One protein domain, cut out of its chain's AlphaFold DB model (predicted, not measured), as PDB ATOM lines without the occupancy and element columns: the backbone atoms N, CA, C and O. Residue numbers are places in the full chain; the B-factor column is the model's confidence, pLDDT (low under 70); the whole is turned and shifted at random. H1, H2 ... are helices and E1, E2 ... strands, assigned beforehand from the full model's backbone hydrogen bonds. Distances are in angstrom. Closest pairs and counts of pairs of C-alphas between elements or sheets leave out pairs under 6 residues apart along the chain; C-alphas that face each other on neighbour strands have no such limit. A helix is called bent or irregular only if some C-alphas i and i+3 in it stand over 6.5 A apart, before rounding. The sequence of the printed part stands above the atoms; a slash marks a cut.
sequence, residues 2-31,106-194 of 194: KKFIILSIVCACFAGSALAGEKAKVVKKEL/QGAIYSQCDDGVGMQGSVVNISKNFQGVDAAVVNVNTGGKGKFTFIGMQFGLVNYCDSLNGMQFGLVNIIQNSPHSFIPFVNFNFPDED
ATOM      1  N   LYS A   2     219.491 267.811 265.126       30.52
ATOM      2  CA  LYS A   2     218.946 266.570 265.741       30.52
ATOM      3  C   LYS A   2     218.253 265.607 264.753       30.52
ATOM      4  O   LYS A   2     218.430 264.403 264.844       30.52
ATOM      5  N   LYS A   3     217.518 266.146 263.770       30.88
ATOM      6  CA  LYS A   3     216.848 265.354 262.719       30.88
ATOM      7  C   LYS A   3     217.822 264.654 261.758       30.88
ATOM      8  O   LYS A   3     217.485 263.598 261.250       30.88
ATOM      9  N   PHE A   4     219.015 265.216 261.549       36.47
ATOM     10  CA  PHE A   4     220.037 264.626 260.677       36.47
ATOM     11  C   PHE A   4     220.760 263.460 261.357       36.47
ATOM     12  O   PHE A   4     220.990 262.453 260.708       36.47
ATOM     13  N   ILE A   5     221.014 263.554 262.669       44.50
ATOM     14  CA  ILE A   5     221.602 262.461 263.464       44.50
ATOM     15  C   ILE A   5     220.637 261.270 263.562       44.50
ATOM     16  O   ILE A   5     221.037 260.122 263.425       44.50
ATOM     17  N   ILE A   6     219.341 261.530 263.764       38.41
ATOM     18  CA  ILE A   6     218.333 260.459 263.786       38.41
ATOM     19  C   ILE A   6     218.221 259.800 262.404       38.41
ATOM     20  O   ILE A   6     218.121 258.581 262.323       38.41
ATOM     21  N   LEU A   7     218.283 260.580 261.320       30.80
ATOM     22  CA  LEU A   7     218.214 260.048 259.960       30.80
ATOM     23  C   LEU A   7     219.439 259.190 259.607       30.80
ATOM     24  O   LEU A   7     219.267 258.137 259.006       30.80
ATOM     25  N   SER A   8     220.647 259.577 260.026       38.47
ATOM     26  CA  SER A   8     221.855 258.774 259.801       38.47
ATOM     27  C   SER A   8     221.878 257.492 260.638       38.47
ATOM     28  O   SER A   8     222.233 256.445 260.108       38.47
ATOM     29  N   ILE A   9     221.413 257.525 261.894       40.75
ATOM     30  CA  ILE A   9     221.250 256.316 262.727       40.75
ATOM     31  C   ILE A   9     220.230 255.360 262.096       40.75
ATOM     32  O   ILE A   9     220.477 254.160 261.991       40.75
ATOM     33  N   VAL A  10     219.094 255.884 261.628       38.56
ATOM     34  CA  VAL A  10     218.055 255.081 260.971       38.56
ATOM     35  C   VAL A  10     218.571 254.502 259.647       38.56
ATOM     36  O   VAL A  10     218.393 253.310 259.408       38.56
ATOM     37  N   CYS A  11     219.284 255.281 258.827       37.81
ATOM     38  CA  CYS A  11     219.904 254.788 257.594       37.81
ATOM     39  C   CYS A  11     220.998 253.740 257.852       37.81
ATOM     40  O   CYS A  11     221.041 252.755 257.125       37.81
ATOM     41  N   ALA A  12     221.817 253.879 258.900       35.81
ATOM     42  CA  ALA A  12     222.810 252.869 259.280       35.81
ATOM     43  C   ALA A  12     222.149 251.543 259.709       35.81
ATOM     44  O   ALA A  12     222.611 250.464 259.327       35.81
ATOM     45  N   CYS A  13     221.021 251.614 260.428       34.91
ATOM     46  CA  CYS A  13     220.206 250.444 260.771       34.91
ATOM     47  C   CYS A  13     219.568 249.789 259.529       34.91
ATOM     48  O   CYS A  13     219.557 248.561 259.420       34.91
ATOM     49  N   PHE A  14     219.076 250.581 258.567       37.75
ATOM     50  CA  PHE A  14     218.498 250.061 257.321       37.75
ATOM     51  C   PHE A  14     219.557 249.490 256.365       37.75
ATOM     52  O   PHE A  14     219.347 248.408 255.816       37.75
ATOM     53  N   ALA A  15     220.717 250.134 256.226       41.50
ATOM     54  CA  ALA A  15     221.849 249.600 255.473       41.50
ATOM     55  C   ALA A  15     222.328 248.266 256.071       41.50
ATOM     56  O   ALA A  15     222.585 247.320 255.329       41.50
ATOM     57  N   GLY A  16     222.331 248.141 257.406       41.81
ATOM     58  CA  GLY A  16     222.612 246.878 258.094       41.81
ATOM     59  C   GLY A  16     221.596 245.784 257.813       41.81
ATOM     60  O   GLY A  16     221.979 244.635 257.632       41.81
ATOM     61  N   SER A  17     220.312 246.121 257.679       44.12
ATOM     62  CA  SER A  17     219.284 245.137 257.319       44.12
ATOM     63  C   SER A  17     219.404 244.626 255.873       44.12
ATOM     64  O   SER A  17     219.190 243.438 255.622       44.12
ATOM     65  N   ALA A  18     219.811 245.483 254.928       40.50
ATOM     66  CA  ALA A  18     220.054 245.089 253.540       40.50
ATOM     67  C   ALA A  18     221.318 244.218 253.410       40.50
ATOM     68  O   ALA A  18     221.270 243.164 252.773       40.50
ATOM     69  N   LEU A  19     222.404 244.595 254.101       48.44
ATOM     70  CA  LEU A  19     223.648 243.820 254.148       48.44
ATOM     71  C   LEU A  19     223.474 242.480 254.884       48.44
ATOM     72  O   LEU A  19     224.013 241.467 254.440       48.44
ATOM     73  N   ALA A  20     222.678 242.441 255.962       46.81
ATOM     74  CA  ALA A  20     222.279 241.203 256.641       46.81
ATOM     75  C   ALA A  20     221.561 240.248 255.679       46.81
ATOM     76  O   ALA A  20     221.841 239.049 255.660       46.81
ATOM     77  N   GLY A  21     220.655 240.789 254.855       40.94
ATOM     78  CA  GLY A  21     219.930 240.035 253.836       40.94
ATOM     79  C   GLY A  21     220.827 239.505 252.715       40.94
ATOM     80  O   GLY A  21     220.563 238.426 252.186       40.94
ATOM     81  N   GLU A  22     221.891 240.227 252.361       49.41
ATOM     82  CA  GLU A  22     222.867 239.805 251.355       49.41
ATOM     83  C   GLU A  22     223.853 238.767 251.910       49.41
ATOM     84  O   GLU A  22     223.985 237.689 251.328       49.41
ATOM     85  N   LYS A  23     224.445 239.002 253.092       51.38
ATOM     86  CA  LYS A  23     225.322 238.028 253.765       51.38
ATOM     87  C   LYS A  23     224.588 236.717 254.066       51.38
ATOM     88  O   LYS A  23     225.098 235.649 253.743       51.38
ATOM     89  N   ALA A  24     223.342 236.770 254.545       48.94
ATOM     90  CA  ALA A  24     222.529 235.567 254.759       48.94
ATOM     91  C   ALA A  24     222.250 234.768 253.465       48.94
ATOM     92  O   ALA A  24     222.057 233.550 253.519       48.94
ATOM     93  N   LYS A  25     222.227 235.420 252.292       47.47
ATOM     94  CA  LYS A  25     222.114 234.748 250.982       47.47
ATOM     95  C   LYS A  25     223.446 234.151 250.523       47.47
ATOM     96  O   LYS A  25     223.437 233.071 249.935       47.47
ATOM     97  N   VAL A  26     224.566 234.817 250.808       49.28
ATOM     98  CA  VAL A  26     225.923 234.347 250.475       49.28
ATOM     99  C   VAL A  26     226.292 233.095 251.278       49.28
ATOM    100  O   VAL A  26     226.699 232.101 250.676       49.28
ATOM    101  N   VAL A  27     226.009 233.074 252.586       51.84
ATOM    102  CA  VAL A  27     226.202 231.909 253.477       51.84
ATOM    103  C   VAL A  27     225.587 230.621 252.906       51.84
ATOM    104  O   VAL A  27     226.161 229.539 253.017       51.84
ATOM    105  N   LYS A  28     224.423 230.722 252.253       50.59
ATOM    106  CA  LYS A  28     223.723 229.568 251.666       50.59
ATOM    107  C   LYS A  28     224.391 229.006 250.408       50.59
ATOM    108  O   LYS A  28     224.123 227.857 250.069       50.59
ATOM    109  N   LYS A  29     225.195 229.798 249.691       49.69
ATOM    110  CA  LYS A  29     225.702 229.451 248.353       49.69
ATOM    111  C   LYS A  29     227.048 228.715 248.381       49.69
ATOM    112  O   LYS A  29     227.329 227.968 247.450       49.69
ATOM    113  N   GLU A  30     227.869 228.904 249.414       53.84
ATOM    114  CA  GLU A  30     229.250 228.386 249.429       53.84
ATOM    115  C   GLU A  30     229.417 226.967 250.006       53.84
ATOM    116  O   GLU A  30     230.434 226.320 249.754       53.84
ATOM    117  N   LEU A  31     228.444 226.440 250.754       60.84
ATOM    118  CA  LEU A  31     228.595 225.168 251.469       60.84
ATOM    119  C   LEU A  31     227.847 224.027 250.774       60.84
ATOM    120  O   LEU A  31     226.647 224.125 250.513       60.84
ATOM    121  N   GLN A 106     223.431 237.116 269.280       94.25
ATOM    122  CA  GLN A 106     224.391 236.228 269.930       94.25
ATOM    123  C   GLN A 106     224.562 236.642 271.393       94.25
ATOM    124  O   GLN A 106     224.742 237.824 271.684       94.25
ATOM    125  N   GLY A 107     224.493 235.684 272.316       91.44
ATOM    126  CA  GLY A 107     224.686 235.941 273.742       91.44
ATOM    127  C   GLY A 107     225.565 234.895 274.415       91.44
ATOM    128  O   GLY A 107     225.266 233.704 274.329       91.44
ATOM    129  N   ALA A 108     226.630 235.317 275.097       94.75
ATOM    130  CA  ALA A 108     227.532 234.394 275.787       94.75
ATOM    131  C   ALA A 108     228.315 235.051 276.929       94.75
ATOM    132  O   ALA A 108     228.159 236.232 277.211       94.75
ATOM    133  N   ILE A 109     229.203 234.310 277.595       94.69
ATOM    134  CA  ILE A 109     230.263 234.951 278.393       94.69
ATOM    135  C   ILE A 109     231.339 235.478 277.441       94.69
ATOM    136  O   ILE A 109     231.755 236.631 277.552       94.69
ATOM    137  N   TYR A 110     231.732 234.657 276.471       96.94
ATOM    138  CA  TYR A 110     232.648 235.032 275.402       96.94
ATOM    139  C   TYR A 110     231.990 234.744 274.053       96.94
ATOM    140  O   TYR A 110     231.589 233.608 273.790       96.94
ATOM    141  N   SER A 111     231.900 235.760 273.201       96.50
ATOM    142  CA  SER A 111     231.393 235.639 271.836       96.50
ATOM    143  C   SER A 111     232.480 236.003 270.841       96.50
ATOM    144  O   SER A 111     233.136 237.036 270.975       96.50
ATOM    145  N   GLN A 112     232.663 235.153 269.837       96.88
ATOM    146  CA  GLN A 112     233.542 235.407 268.710       96.88
ATOM    147  C   GLN A 112     232.795 235.198 267.396       96.88
ATOM    148  O   GLN A 112     232.241 234.126 267.154       96.88
ATOM    149  N   CYS A 113     232.814 236.195 266.518       94.31
ATOM    150  CA  CYS A 113     232.320 236.038 265.155       94.31
ATOM    151  C   CYS A 113     233.217 236.754 264.159       94.31
ATOM    152  O   CYS A 113     233.433 237.947 264.310       94.31
ATOM    153  N   ASP A 114     233.717 236.086 263.123       95.12
ATOM    154  CA  ASP A 114     234.537 236.787 262.124       95.12
ATOM    155  C   ASP A 114     233.730 237.903 261.438       95.12
ATOM    156  O   ASP A 114     234.128 239.068 261.464       95.12
ATOM    157  N   ASP A 115     232.567 237.562 260.892       92.69
ATOM    158  CA  ASP A 115     231.713 238.452 260.119       92.69
ATOM    159  C   ASP A 115     230.270 238.403 260.631       92.69
ATOM    160  O   ASP A 115     229.561 237.421 260.425       92.69
ATOM    161  N   GLY A 116     229.791 239.472 261.265       91.00
ATOM    162  CA  GLY A 116     228.461 239.464 261.878       91.00
ATOM    163  C   GLY A 116     227.576 240.645 261.502       91.00
ATOM    164  O   GLY A 116     228.064 241.745 261.240       91.00
ATOM    165  N   VAL A 117     226.261 240.416 261.492       91.62
ATOM    166  CA  VAL A 117     225.257 241.484 261.442       91.62
ATOM    167  C   VAL A 117     224.156 241.232 262.468       91.62
ATOM    168  O   VAL A 117     223.492 240.200 262.423       91.62
ATOM    169  N   GLY A 118     223.912 242.177 263.371       92.75
ATOM    170  CA  GLY A 118     222.839 242.074 264.362       92.75
ATOM    171  C   GLY A 118     223.248 242.594 265.733       92.75
ATOM    172  O   GLY A 118     223.681 243.739 265.837       92.75
ATOM    173  N   MET A 119     223.070 241.796 266.789       95.19
ATOM    174  CA  MET A 119     223.464 242.189 268.145       95.19
ATOM    175  C   MET A 119     224.285 241.108 268.849       95.19
ATOM    176  O   MET A 119     223.889 239.941 268.838       95.19
ATOM    177  N   GLN A 120     225.374 241.500 269.513       94.50
ATOM    178  CA  GLN A 120     226.129 240.631 270.423       94.50
ATOM    179  C   GLN A 120     226.055 241.150 271.860       94.50
ATOM    180  O   GLN A 120     226.295 242.328 272.117       94.50
ATOM    181  N   GLY A 121     225.749 240.264 272.805       94.12
ATOM    182  CA  GLY A 121     225.680 240.564 274.234       94.12
ATOM    183  C   GLY A 121     226.543 239.608 275.052       94.12
ATOM    184  O   GLY A 121     226.146 238.457 275.226       94.12
ATOM    185  N   SER A 122     227.687 240.057 275.581       96.00
ATOM    186  CA  SER A 122     228.596 239.161 276.320       96.00
ATOM    187  C   SER A 122     229.402 239.839 277.428       96.00
ATOM    188  O   SER A 122     229.251 241.025 277.684       96.00
ATOM    189  N   VAL A 123     230.297 239.113 278.107       97.50
ATOM    190  CA  VAL A 123     231.374 239.759 278.885       97.50
ATOM    191  C   VAL A 123     232.480 240.225 277.939       97.50
ATOM    192  O   VAL A 123     232.983 241.339 278.088       97.50
ATOM    193  N   VAL A 124     232.809 239.407 276.937       97.94
ATOM    194  CA  VAL A 124     233.769 239.736 275.878       97.94
ATOM    195  C   VAL A 124     233.151 239.442 274.514       97.94
ATOM    196  O   VAL A 124     232.715 238.316 274.276       97.94
ATOM    197  N   ASN A 125     233.150 240.436 273.627       98.06
ATOM    198  CA  ASN A 125     232.815 240.278 272.212       98.06
ATOM    199  C   ASN A 125     234.078 240.472 271.367       98.06
ATOM    200  O   ASN A 125     234.786 241.469 271.531       98.06
ATOM    201  N   ILE A 126     234.339 239.545 270.445       97.88
ATOM    202  CA  ILE A 126     235.419 239.650 269.462       97.88
ATOM    203  C   ILE A 126     234.866 239.438 268.056       97.88
ATOM    204  O   ILE A 126     234.185 238.453 267.782       97.88
ATOM    205  N   SER A 127     235.214 240.320 267.126       96.56
ATOM    206  CA  SER A 127     234.933 240.091 265.707       96.56
ATOM    207  C   SER A 127     235.968 240.701 264.769       96.56
ATOM    208  O   SER A 127     236.873 241.407 265.209       96.56
ATOM    209  N   LYS A 128     235.873 240.400 263.469       96.00
ATOM    210  CA  LYS A 128     236.706 241.046 262.441       96.00
ATOM    211  C   LYS A 128     235.949 242.166 261.742       96.00
ATOM    212  O   LYS A 128     236.440 243.290 261.691       96.00
ATOM    213  N   ASN A 129     234.758 241.863 261.229       93.81
ATOM    214  CA  ASN A 129     233.824 242.848 260.696       93.81
ATOM    215  C   ASN A 129     232.449 242.636 261.339       93.81
ATOM    216  O   ASN A 129     231.826 241.591 261.139       93.81
ATOM    217  N   PHE A 130     231.934 243.627 262.061       93.81
ATOM    218  CA  PHE A 130     230.592 243.540 262.637       93.81
ATOM    219  C   PHE A 130     229.748 244.769 262.334       93.81
ATOM    220  O   PHE A 130     230.231 245.901 262.362       93.81
ATOM    221  N   GLN A 131     228.471 244.534 262.050       94.56
ATOM    222  CA  GLN A 131     227.496 245.585 261.831       94.56
ATOM    223  C   GLN A 131     226.295 245.432 262.763       94.56
ATOM    224  O   GLN A 131     225.567 244.446 262.698       94.56
ATOM    225  N   GLY A 132     226.039 246.442 263.588       94.56
ATOM    226  CA  GLY A 132     224.877 246.490 264.466       94.56
ATOM    227  C   GLY A 132     225.225 246.975 265.866       94.56
ATOM    228  O   GLY A 132     225.762 248.073 266.015       94.56
ATOM    229  N   VAL A 133     224.853 246.203 266.888       96.44
ATOM    230  CA  VAL A 133     225.030 246.585 268.296       96.44
ATOM    231  C   VAL A 133     225.861 245.550 269.046       96.44
ATOM    232  O   VAL A 133     225.416 244.423 269.227       96.44
ATOM    233  N   ASP A 134     227.010 245.965 269.565       97.12
ATOM    234  CA  ASP A 134     227.822 245.141 270.462       97.12
ATOM    235  C   ASP A 134     227.722 245.691 271.886       97.12
ATOM    236  O   ASP A 134     227.996 246.865 272.135       97.12
ATOM    237  N   ALA A 135     227.314 244.851 272.831       97.38
ATOM    238  CA  ALA A 135     227.228 245.180 274.247       97.38
ATOM    239  C   ALA A 135     228.032 244.161 275.063       97.38
ATOM    240  O   ALA A 135     227.629 243.006 275.196       97.38
ATOM    241  N   ALA A 136     229.166 244.577 275.621       97.69
ATOM    242  CA  ALA A 136     229.976 243.729 276.488       97.69
ATOM    243  C   ALA A 136     230.857 244.529 277.437       97.69
ATOM    244  O   ALA A 136     231.004 245.729 277.280       97.69
ATOM    245  N   VAL A 137     231.486 243.890 278.426       98.00
ATOM    246  CA  VAL A 137     232.504 244.581 279.239       98.00
ATOM    247  C   VAL A 137     233.682 244.997 278.356       98.00
ATOM    248  O   VAL A 137     234.186 246.114 278.494       98.00
ATOM    249  N   VAL A 138     234.077 244.118 277.431       98.38
ATOM    250  CA  VAL A 138     235.131 244.358 276.443       98.38
ATOM    251  C   VAL A 138     234.618 244.013 275.043       98.38
ATOM    252  O   VAL A 138     234.230 242.872 274.799       98.38
ATOM    253  N   ASN A 139     234.659 244.975 274.121       98.25
ATOM    254  CA  ASN A 139     234.392 244.769 272.695       98.25
ATOM    255  C   ASN A 139     235.682 244.981 271.889       98.25
ATOM    256  O   ASN A 139     236.350 246.006 272.058       98.25
ATOM    257  N   VAL A 140     236.032 244.027 271.020       98.31
ATOM    258  CA  VAL A 140     237.222 244.086 270.155       98.31
ATOM    259  C   VAL A 140     236.857 243.727 268.717       98.31
ATOM    260  O   VAL A 140     236.397 242.619 268.449       98.31
ATOM    261  N   ASN A 141     237.121 244.629 267.770       97.75
ATOM    262  CA  ASN A 141     236.832 244.417 266.352       97.75
ATOM    263  C   ASN A 141     238.088 244.711 265.510       97.75
ATOM    264  O   ASN A 141     238.405 245.871 265.256       97.75
ATOM    265  N   THR A 142     238.840 243.679 265.118       96.38
ATOM    266  CA  THR A 142     240.167 243.841 264.486       96.38
ATOM    267  C   THR A 142     240.454 242.793 263.411       96.38
ATOM    268  O   THR A 142     239.922 241.681 263.443       96.38
ATOM    269  N   GLY A 143     241.310 243.128 262.444       90.38
ATOM    270  CA  GLY A 143     241.746 242.209 261.386       90.38
ATOM    271  C   GLY A 143     240.698 241.970 260.294       90.38
ATOM    272  O   GLY A 143     240.809 241.015 259.518       90.38
ATOM    273  N   GLY A 144     239.672 242.822 260.240       85.75
ATOM    274  CA  GLY A 144     238.697 242.862 259.160       85.75
ATOM    275  C   GLY A 144     239.317 243.315 257.837       85.75
ATOM    276  O   GLY A 144     240.264 244.095 257.803       85.75
ATOM    277  N   LYS A 145     238.778 242.805 256.727       82.75
ATOM    278  CA  LYS A 145     239.160 243.221 255.364       82.75
ATOM    279  C   LYS A 145     238.204 244.264 254.775       82.75
ATOM    280  O   LYS A 145     238.420 244.712 253.652       82.75
ATOM    281  N   GLY A 146     237.116 244.585 255.480       77.06
ATOM    282  CA  GLY A 146     236.149 245.587 255.046       77.06
ATOM    283  C   GLY A 146     236.678 247.015 255.190       77.06
ATOM    284  O   GLY A 146     237.669 247.254 255.876       77.06
ATOM    285  N   LYS A 147     235.968 247.980 254.583       84.19
ATOM    286  CA  LYS A 147     236.223 249.427 254.770       84.19
ATOM    287  C   LYS A 147     236.174 249.797 256.261       84.19
ATOM    288  O   LYS A 147     237.007 250.561 256.742       84.19
ATOM    289  N   PHE A 148     235.237 249.188 256.992       88.31
ATOM    290  CA  PHE A 148     235.080 249.331 258.437       88.31
ATOM    291  C   PHE A 148     235.096 247.969 259.127       88.31
ATOM    292  O   PHE A 148     234.355 247.070 258.727       88.31
ATOM    293  N   THR A 149     235.894 247.834 260.188       93.25
ATOM    294  CA  THR A 149     235.825 246.674 261.096       93.25
ATOM    295  C   THR A 149     234.571 246.703 261.966       93.25
ATOM    296  O   THR A 149     234.085 245.655 262.388       93.25
ATOM    297  N   PHE A 150     234.007 247.890 262.206       94.75
ATOM    298  CA  PHE A 150     232.745 248.027 262.915       94.75
ATOM    299  C   PHE A 150     231.837 249.101 262.321       94.75
ATOM    300  O   PHE A 150     232.278 250.213 262.022       94.75
ATOM    301  N   ILE A 151     230.549 248.783 262.208       94.88
ATOM    302  CA  ILE A 151     229.501 249.716 261.792       94.88
ATOM    303  C   ILE A 151     228.358 249.656 262.809       94.88
ATOM    304  O   ILE A 151     227.720 248.619 262.952       94.88
ATOM    305  N   GLY A 152     228.050 250.761 263.489       95.06
ATOM    306  CA  GLY A 152     226.921 250.831 264.429       95.06
ATOM    307  C   GLY A 152     227.289 251.325 265.827       95.06
ATOM    308  O   GLY A 152     227.971 252.338 265.964       95.06
ATOM    309  N   MET A 153     226.790 250.660 266.874       97.38
ATOM    310  CA  MET A 153     226.961 251.094 268.268       97.38
ATOM    311  C   MET A 153     227.671 250.047 269.126       97.38
ATOM    312  O   MET A 153     227.281 248.883 269.128       97.38
ATOM    313  N   GLN A 154     228.663 250.479 269.902       98.00
ATOM    314  CA  GLN A 154     229.316 249.649 270.917       98.00
ATOM    315  C   GLN A 154     229.052 250.196 272.312       98.00
ATOM    316  O   GLN A 154     229.178 251.399 272.547       98.00
ATOM    317  N   PHE A 155     228.730 249.308 273.242       97.94
ATOM    318  CA  PHE A 155     228.553 249.604 274.654       97.94
ATOM    319  C   PHE A 155     229.472 248.695 275.462       97.94
ATOM    320  O   PHE A 155     229.368 247.472 275.375       97.94
ATOM    321  N   GLY A 156     230.347 249.284 276.272       96.75
ATOM    322  CA  GLY A 156     231.219 248.509 277.143       96.75
ATOM    323  C   GLY A 156     232.102 249.325 278.055       96.75
ATOM    324  O   GLY A 156     232.077 250.543 278.007       96.75
ATOM    325  N   LEU A 157     232.883 248.683 278.924       97.56
ATOM    326  CA  LEU A 157     233.912 249.414 279.670       97.56
ATOM    327  C   LEU A 157     235.099 249.729 278.762       97.56
ATOM    328  O   LEU A 157     235.652 250.826 278.842       97.56
ATOM    329  N   VAL A 158     235.451 248.781 277.895       98.31
ATOM    330  CA  VAL A 158     236.518 248.912 276.907       98.31
ATOM    331  C   VAL A 158     235.970 248.568 275.528       98.31
ATOM    332  O   VAL A 158     235.458 247.472 275.315       98.31
ATOM    333  N   ASN A 159     236.114 249.496 274.592       98.31
ATOM    334  CA  ASN A 159     235.768 249.323 273.191       98.31
ATOM    335  C   ASN A 159     237.016 249.575 272.345       98.31
ATOM    336  O   ASN A 159     237.666 250.612 272.490       98.31
ATOM    337  N   TYR A 160     237.352 248.636 271.467       98.38
ATOM    338  CA  TYR A 160     238.478 248.745 270.550       98.38
ATOM    339  C   TYR A 160     238.053 248.296 269.157       98.38
ATOM    340  O   TYR A 160     237.544 247.190 268.991       98.38
ATOM    341  N   CYS A 161     238.324 249.109 268.142       97.19
ATOM    342  CA  CYS A 161     238.239 248.659 266.759       97.19
ATOM    343  C   CYS A 161     239.308 249.300 265.872       97.19
ATOM    344  O   CYS A 161     239.797 250.395 266.167       97.19
ATOM    345  N   ASP A 162     239.661 248.632 264.771       97.25
ATOM    346  CA  ASP A 162     240.632 249.193 263.827       97.25
ATOM    347  C   ASP A 162     240.013 250.382 263.077       97.25
ATOM    348  O   ASP A 162     240.648 251.416 262.898       97.25
ATOM    349  N   SER A 163     238.763 250.263 262.639       94.75
ATOM    350  CA  SER A 163     238.018 251.314 261.941       94.75
ATOM    351  C   SER A 163     236.522 251.256 262.260       94.75
ATOM    352  O   SER A 163     235.912 250.182 262.287       94.75
ATOM    353  N   LEU A 164     235.935 252.436 262.476       94.75
ATOM    354  CA  LEU A 164     234.548 252.619 262.906       94.75
ATOM    355  C   LEU A 164     233.769 253.489 261.916       94.75
ATOM    356  O   LEU A 164     234.261 254.546 261.516       94.75
ATOM    357  N   ASN A 165     232.536 253.087 261.613       94.69
ATOM    358  CA  ASN A 165     231.467 253.976 261.158       94.69
ATOM    359  C   ASN A 165     230.303 253.900 262.161       94.69
ATOM    360  O   ASN A 165     229.481 252.982 262.113       94.69
ATOM    361  N   GLY A 166     230.280 254.804 263.141       95.12
ATOM    362  CA  GLY A 166     229.368 254.693 264.275       95.12
ATOM    363  C   GLY A 166     229.870 255.329 265.569       95.12
ATOM    364  O   GLY A 166     230.630 256.298 265.556       95.12
ATOM    365  N   MET A 167     229.414 254.778 266.698       97.19
ATOM    366  CA  MET A 167     229.668 255.299 268.046       97.19
ATOM    367  C   MET A 167     230.078 254.196 269.028       97.19
ATOM    368  O   MET A 167     229.585 253.072 268.968       97.19
ATOM    369  N   GLN A 168     230.929 254.553 269.982       98.19
ATOM    370  CA  GLN A 168     231.343 253.733 271.114       98.19
ATOM    371  C   GLN A 168     231.018 254.467 272.416       98.19
ATOM    372  O   GLN A 168     231.308 255.658 272.547       98.19
ATOM    373  N   PHE A 169     230.452 253.749 273.381       98.00
ATOM    374  CA  PHE A 169     230.156 254.231 274.725       98.00
ATOM    375  C   PHE A 169     230.894 253.364 275.741       98.00
ATOM    376  O   PHE A 169     230.666 252.153 275.803       98.00
ATOM    377  N   GLY A 170     231.760 253.981 276.545       96.12
ATOM    378  CA  GLY A 170     232.581 253.249 277.504       96.12
ATOM    379  C   GLY A 170     233.671 254.043 278.191       96.12
ATOM    380  O   GLY A 170     233.961 255.165 277.799       96.12
ATOM    381  N   LEU A 171     234.296 253.477 279.226       96.56
ATOM    382  CA  LEU A 171     235.390 254.152 279.937       96.56
ATOM    383  C   LEU A 171     236.596 254.372 279.015       96.56
ATOM    384  O   LEU A 171     237.197 255.445 279.027       96.56
ATOM    385  N   VAL A 172     236.909 253.370 278.191       97.81
ATOM    386  CA  VAL A 172     237.996 253.395 277.214       97.81
ATOM    387  C   VAL A 172     237.427 253.079 275.835       97.81
ATOM    388  O   VAL A 172     236.904 251.991 275.630       97.81
ATOM    389  N   ASN A 173     237.542 254.012 274.888       98.00
ATOM    390  CA  ASN A 173     237.047 253.833 273.520       98.00
ATOM    391  C   ASN A 173     238.152 254.171 272.522       98.00
ATOM    392  O   ASN A 173     238.581 255.328 272.446       98.00
ATOM    393  N   ILE A 174     238.609 253.172 271.773       98.12
ATOM    394  CA  ILE A 174     239.726 253.280 270.841       98.12
ATOM    395  C   ILE A 174     239.263 252.940 269.421       98.12
ATOM    396  O   ILE A 174     238.652 251.895 269.182       98.12
ATOM    397  N   ILE A 175     239.605 253.824 268.481       97.12
ATOM    398  CA  ILE A 175     239.399 253.660 267.039       97.12
ATOM    399  C   ILE A 175     240.751 253.891 266.359       97.12
ATOM    400  O   ILE A 175     241.188 255.031 266.216       97.12
ATOM    401  N   GLN A 176     241.448 252.827 265.964       95.75
ATOM    402  CA  GLN A 176     242.845 252.934 265.526       95.75
ATOM    403  C   GLN A 176     243.018 253.867 264.315       95.75
ATOM    404  O   GLN A 176     243.871 254.752 264.325       95.75
ATOM    405  N   ASN A 177     242.165 253.709 263.305       92.44
ATOM    406  CA  ASN A 177     242.199 254.444 262.042       92.44
ATOM    407  C   ASN A 177     241.163 255.583 262.034       92.44
ATOM    408  O   ASN A 177     240.275 255.630 261.182       92.44
ATOM    409  N   SER A 178     241.253 256.489 263.010       91.56
ATOM    410  CA  SER A 178     240.410 257.688 263.117       91.56
ATOM    411  C   SER A 178     241.257 258.927 263.436       91.56
ATOM    412  O   SER A 178     242.274 258.791 264.119       91.56
ATOM    413  N   PRO A 179     240.839 260.145 263.019       88.94
ATOM    414  CA  PRO A 179     241.467 261.396 263.456       88.94
ATOM    415  C   PRO A 179     241.541 261.553 264.983       88.94
ATOM    416  O   PRO A 179     242.422 262.243 265.498       88.94
ATOM    417  N   HIS A 180     240.620 260.913 265.710       89.00
ATOM    418  CA  HIS A 180     240.560 260.927 267.167       89.00
ATOM    419  C   HIS A 180     240.594 259.498 267.709       89.00
ATOM    420  O   HIS A 180     239.571 258.908 268.055       89.00
ATOM    421  N   SER A 181     241.799 258.927 267.793       94.25
ATOM    422  CA  SER A 181     241.951 257.507 268.113       94.25
ATOM    423  C   SER A 181     241.460 257.111 269.502       94.25
ATOM    424  O   SER A 181     241.122 255.953 269.702       94.25
ATOM    425  N   PHE A 182     241.401 258.038 270.460       95.94
ATOM    426  CA  PHE A 182     240.888 257.784 271.803       95.94
ATOM    427  C   PHE A 182     240.069 258.972 272.305       95.94
ATOM    428  O   PHE A 182     240.580 260.091 272.377       95.94
ATOM    429  N   ILE A 183     238.822 258.709 272.701       93.62
ATOM    430  CA  ILE A 183     237.974 259.666 273.417       93.62
ATOM    431  C   ILE A 183     237.302 258.931 274.593       93.62
ATOM    432  O   ILE A 183     236.634 257.910 274.387       93.62
ATOM    433  N   PRO A 184     237.470 259.402 275.840       91.56
ATOM    434  CA  PRO A 184     236.850 258.768 277.000       91.56
ATOM    435  C   PRO A 184     235.326 258.949 276.983       91.56
ATOM    436  O   PRO A 184     234.820 259.954 276.487       91.56
ATOM    437  N   PHE A 185     234.599 258.002 277.583       95.62
ATOM    438  CA  PHE A 185     233.130 257.963 277.722       95.62
ATOM    439  C   PHE A 185     232.348 257.788 276.419       95.62
ATOM    440  O   PHE A 185     231.470 256.927 276.361       95.62
ATOM    441  N   VAL A 186     232.665 258.567 275.385       96.62
ATOM    442  CA  VAL A 186     232.029 258.510 274.067       96.62
ATOM    443  C   VAL A 186     233.080 258.760 272.988       96.62
ATOM    444  O   VAL A 186     233.689 259.823 272.978       96.62
ATOM    445  N   ASN A 187     233.249 257.826 272.052       97.38
ATOM    446  CA  ASN A 187     234.034 258.025 270.828       97.38
ATOM    447  C   ASN A 187     233.156 257.753 269.601       97.38
ATOM    448  O   ASN A 187     232.174 257.015 269.681       97.38
ATOM    449  N   PHE A 188     233.450 258.384 268.473       95.38
ATOM    450  CA  PHE A 188     232.654 258.259 267.260       95.38
ATOM    451  C   PHE A 188     233.505 258.553 266.032       95.38
ATOM    452  O   PHE A 188     234.451 259.336 266.078       95.38
ATOM    453  N   ASN A 189     233.136 257.945 264.913       93.38
ATOM    454  CA  ASN A 189     233.752 258.216 263.624       93.38
ATOM    455  C   ASN A 189     232.694 258.018 262.541       93.38
ATOM    456  O   ASN A 189     232.075 256.958 262.476       93.38
ATOM    457  N   PHE A 190     232.486 259.041 261.717       90.94
ATOM    458  CA  PHE A 190     231.534 259.036 260.604       90.94
ATOM    459  C   PHE A 190     232.243 259.561 259.353       90.94
ATOM    460  O   PHE A 190     232.083 260.729 259.008       90.94
ATOM    461  N   PRO A 191     233.117 258.749 258.745       83.25
ATOM    462  CA  PRO A 191     233.813 259.134 257.526       83.25
ATOM    463  C   PRO A 191     232.838 259.183 256.347       83.25
ATOM    464  O   PRO A 191     231.914 258.370 256.270       83.25
ATOM    465  N   ASP A 192     233.065 260.126 255.437       78.00
ATOM    466  CA  ASP A 192     232.252 260.285 254.236       78.00
ATOM    467  C   ASP A 192     232.356 259.043 253.327       78.00
ATOM    468  O   ASP A 192     233.396 258.377 253.222       78.00
ATOM    469  N   GLU A 193     231.236 258.687 252.694       60.44
ATOM    470  CA  GLU A 193     231.184 257.619 251.698       60.44
ATOM    471  C   GLU A 193     231.734 258.136 250.363       60.44
ATOM    472  O   GLU A 193     230.971 258.530 249.487       60.44
ATOM    473  N   ASP A 194     233.062 258.142 250.222       55.03
ATOM    474  CA  ASP A 194     233.709 258.089 248.902       55.03
ATOM    475  C   ASP A 194     233.490 256.715 248.246       55.03
ATOM    476  O   ASP A 194     233.659 255.686 248.968       55.03
TER     477      ASP A 194
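Overview. This is residues 2 to 31 and 106 to 194 of the 194 residues of an uncharacterized protein of Chlamydiae bacterium (UniProt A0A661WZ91). The chain from residue 106 to 175 is wound in flattened, stacked turns, a short solenoid with two walls that face each other, and one long helix, H1, crosses slantwise over one wall, where E1 and E2 lie, with both its ends, residues 2 to 7 and 25 to 30, sticking out. E6 closes the stack at its far end, paired beside E4. Of 119 printed residues, 29 are in one named helix and 58 in six named strands, in the order H1 E1 E2 E3 E4 E5 E6, and the class is mixed, helices and strands. The six strands make one curled, mixed sheet in the order E5 E3 E1 E2 E4 E6. The whole is compact, with a radius of gyration of the C-alphas of 13.8 A, and spans 43 by 35 by 23 A.

Arrangement. Begin with H1, residues 2 to 30, which is on the sheet at a height over the sheet of 8.9 A. It lies over E1, residues 110 to 141, and only just over E2, residues 150 to 155, with 3 C-alphas on it. On the local plane its line and that of E1 stand at 52 degrees, slantwise to the strands. Its closest C-alphas to E1 are those of Ala 20 and Val 117, 5.7 A apart. In H1, 22 of 25 O i to N i+4 pairs are within hydrogen-bond range. Look next at residue 123, where E1 bends by 178 degrees. E1 pairs with E2 over its residues 130 to 135, parallel, and N 132 and O 151 are 2.8 A apart, within hydrogen-bond range. E1 pairs with E3, residues 158 to 161, over its residues 138 to 141, also parallel, with N 139 and O 158 at 2.9 A. E2 is parallel to E4, residues 164 to 170, at 9 degrees, with N 154 and O 167 at 2.9 A. E3 is parallel to E5, residues 172 to 175, at 3 degrees, with N 159 and O 172 at 2.8 A. E4 is antiparallel to E6, residues 185 to 189, at 179 degrees, with N 168 and O 187 at 2.8 A. E5 and E6 are the edge strands, and their closest C-alphas, those of Asn 173 and Asn 187, are 5.8 A apart. This is a folded sheet, one sheet bent back on itself into two leaves: E5 and E3 face E2, E4 and E6, with E1 as the hinge. E1 and E5 are apart, and so are E3 and E6.

Along the chain. Find C-alpha 2 at (218.946, 266.570, 265.741); from there H1 runs 42.8 A to C-alpha 30 at (229.250, 228.386, 249.429). H1 is neither bent nor irregular, but only just: C-alphas 27 and 30 are 6.2 A apart. After the cut, residues 106 to 107 pair in parallel with residues 120 to 121 of E1. E1 has 32 residues, yet its first and last C-alphas are 13.7 A apart. E2 measures 12.6 A, E3 10.3 A, E4 14.7 A and E5 10.3 A. E6 runs 14.1 A and ends at C-alpha 189, at (233.752, 258.216, 263.624).

Size, cuts and confidence. The C-alphas of Lys 2 and Leu 31 are the two farthest apart, at 44.8 A. Residues 32 to 105 are not printed, and C-alphas 31 and 106 are 21.9 A apart across this cut. Of the links that are printed whole, those from E2 to E3, E3 to E4 and E4 to E5 are tight, those from E1 to E2 and E5 to E6 are short, and none is long. The mean pLDDT of the printed part is 80.9; residues 2 to 31 and 193 to 194 are under 70, and H1 has a mean of 42.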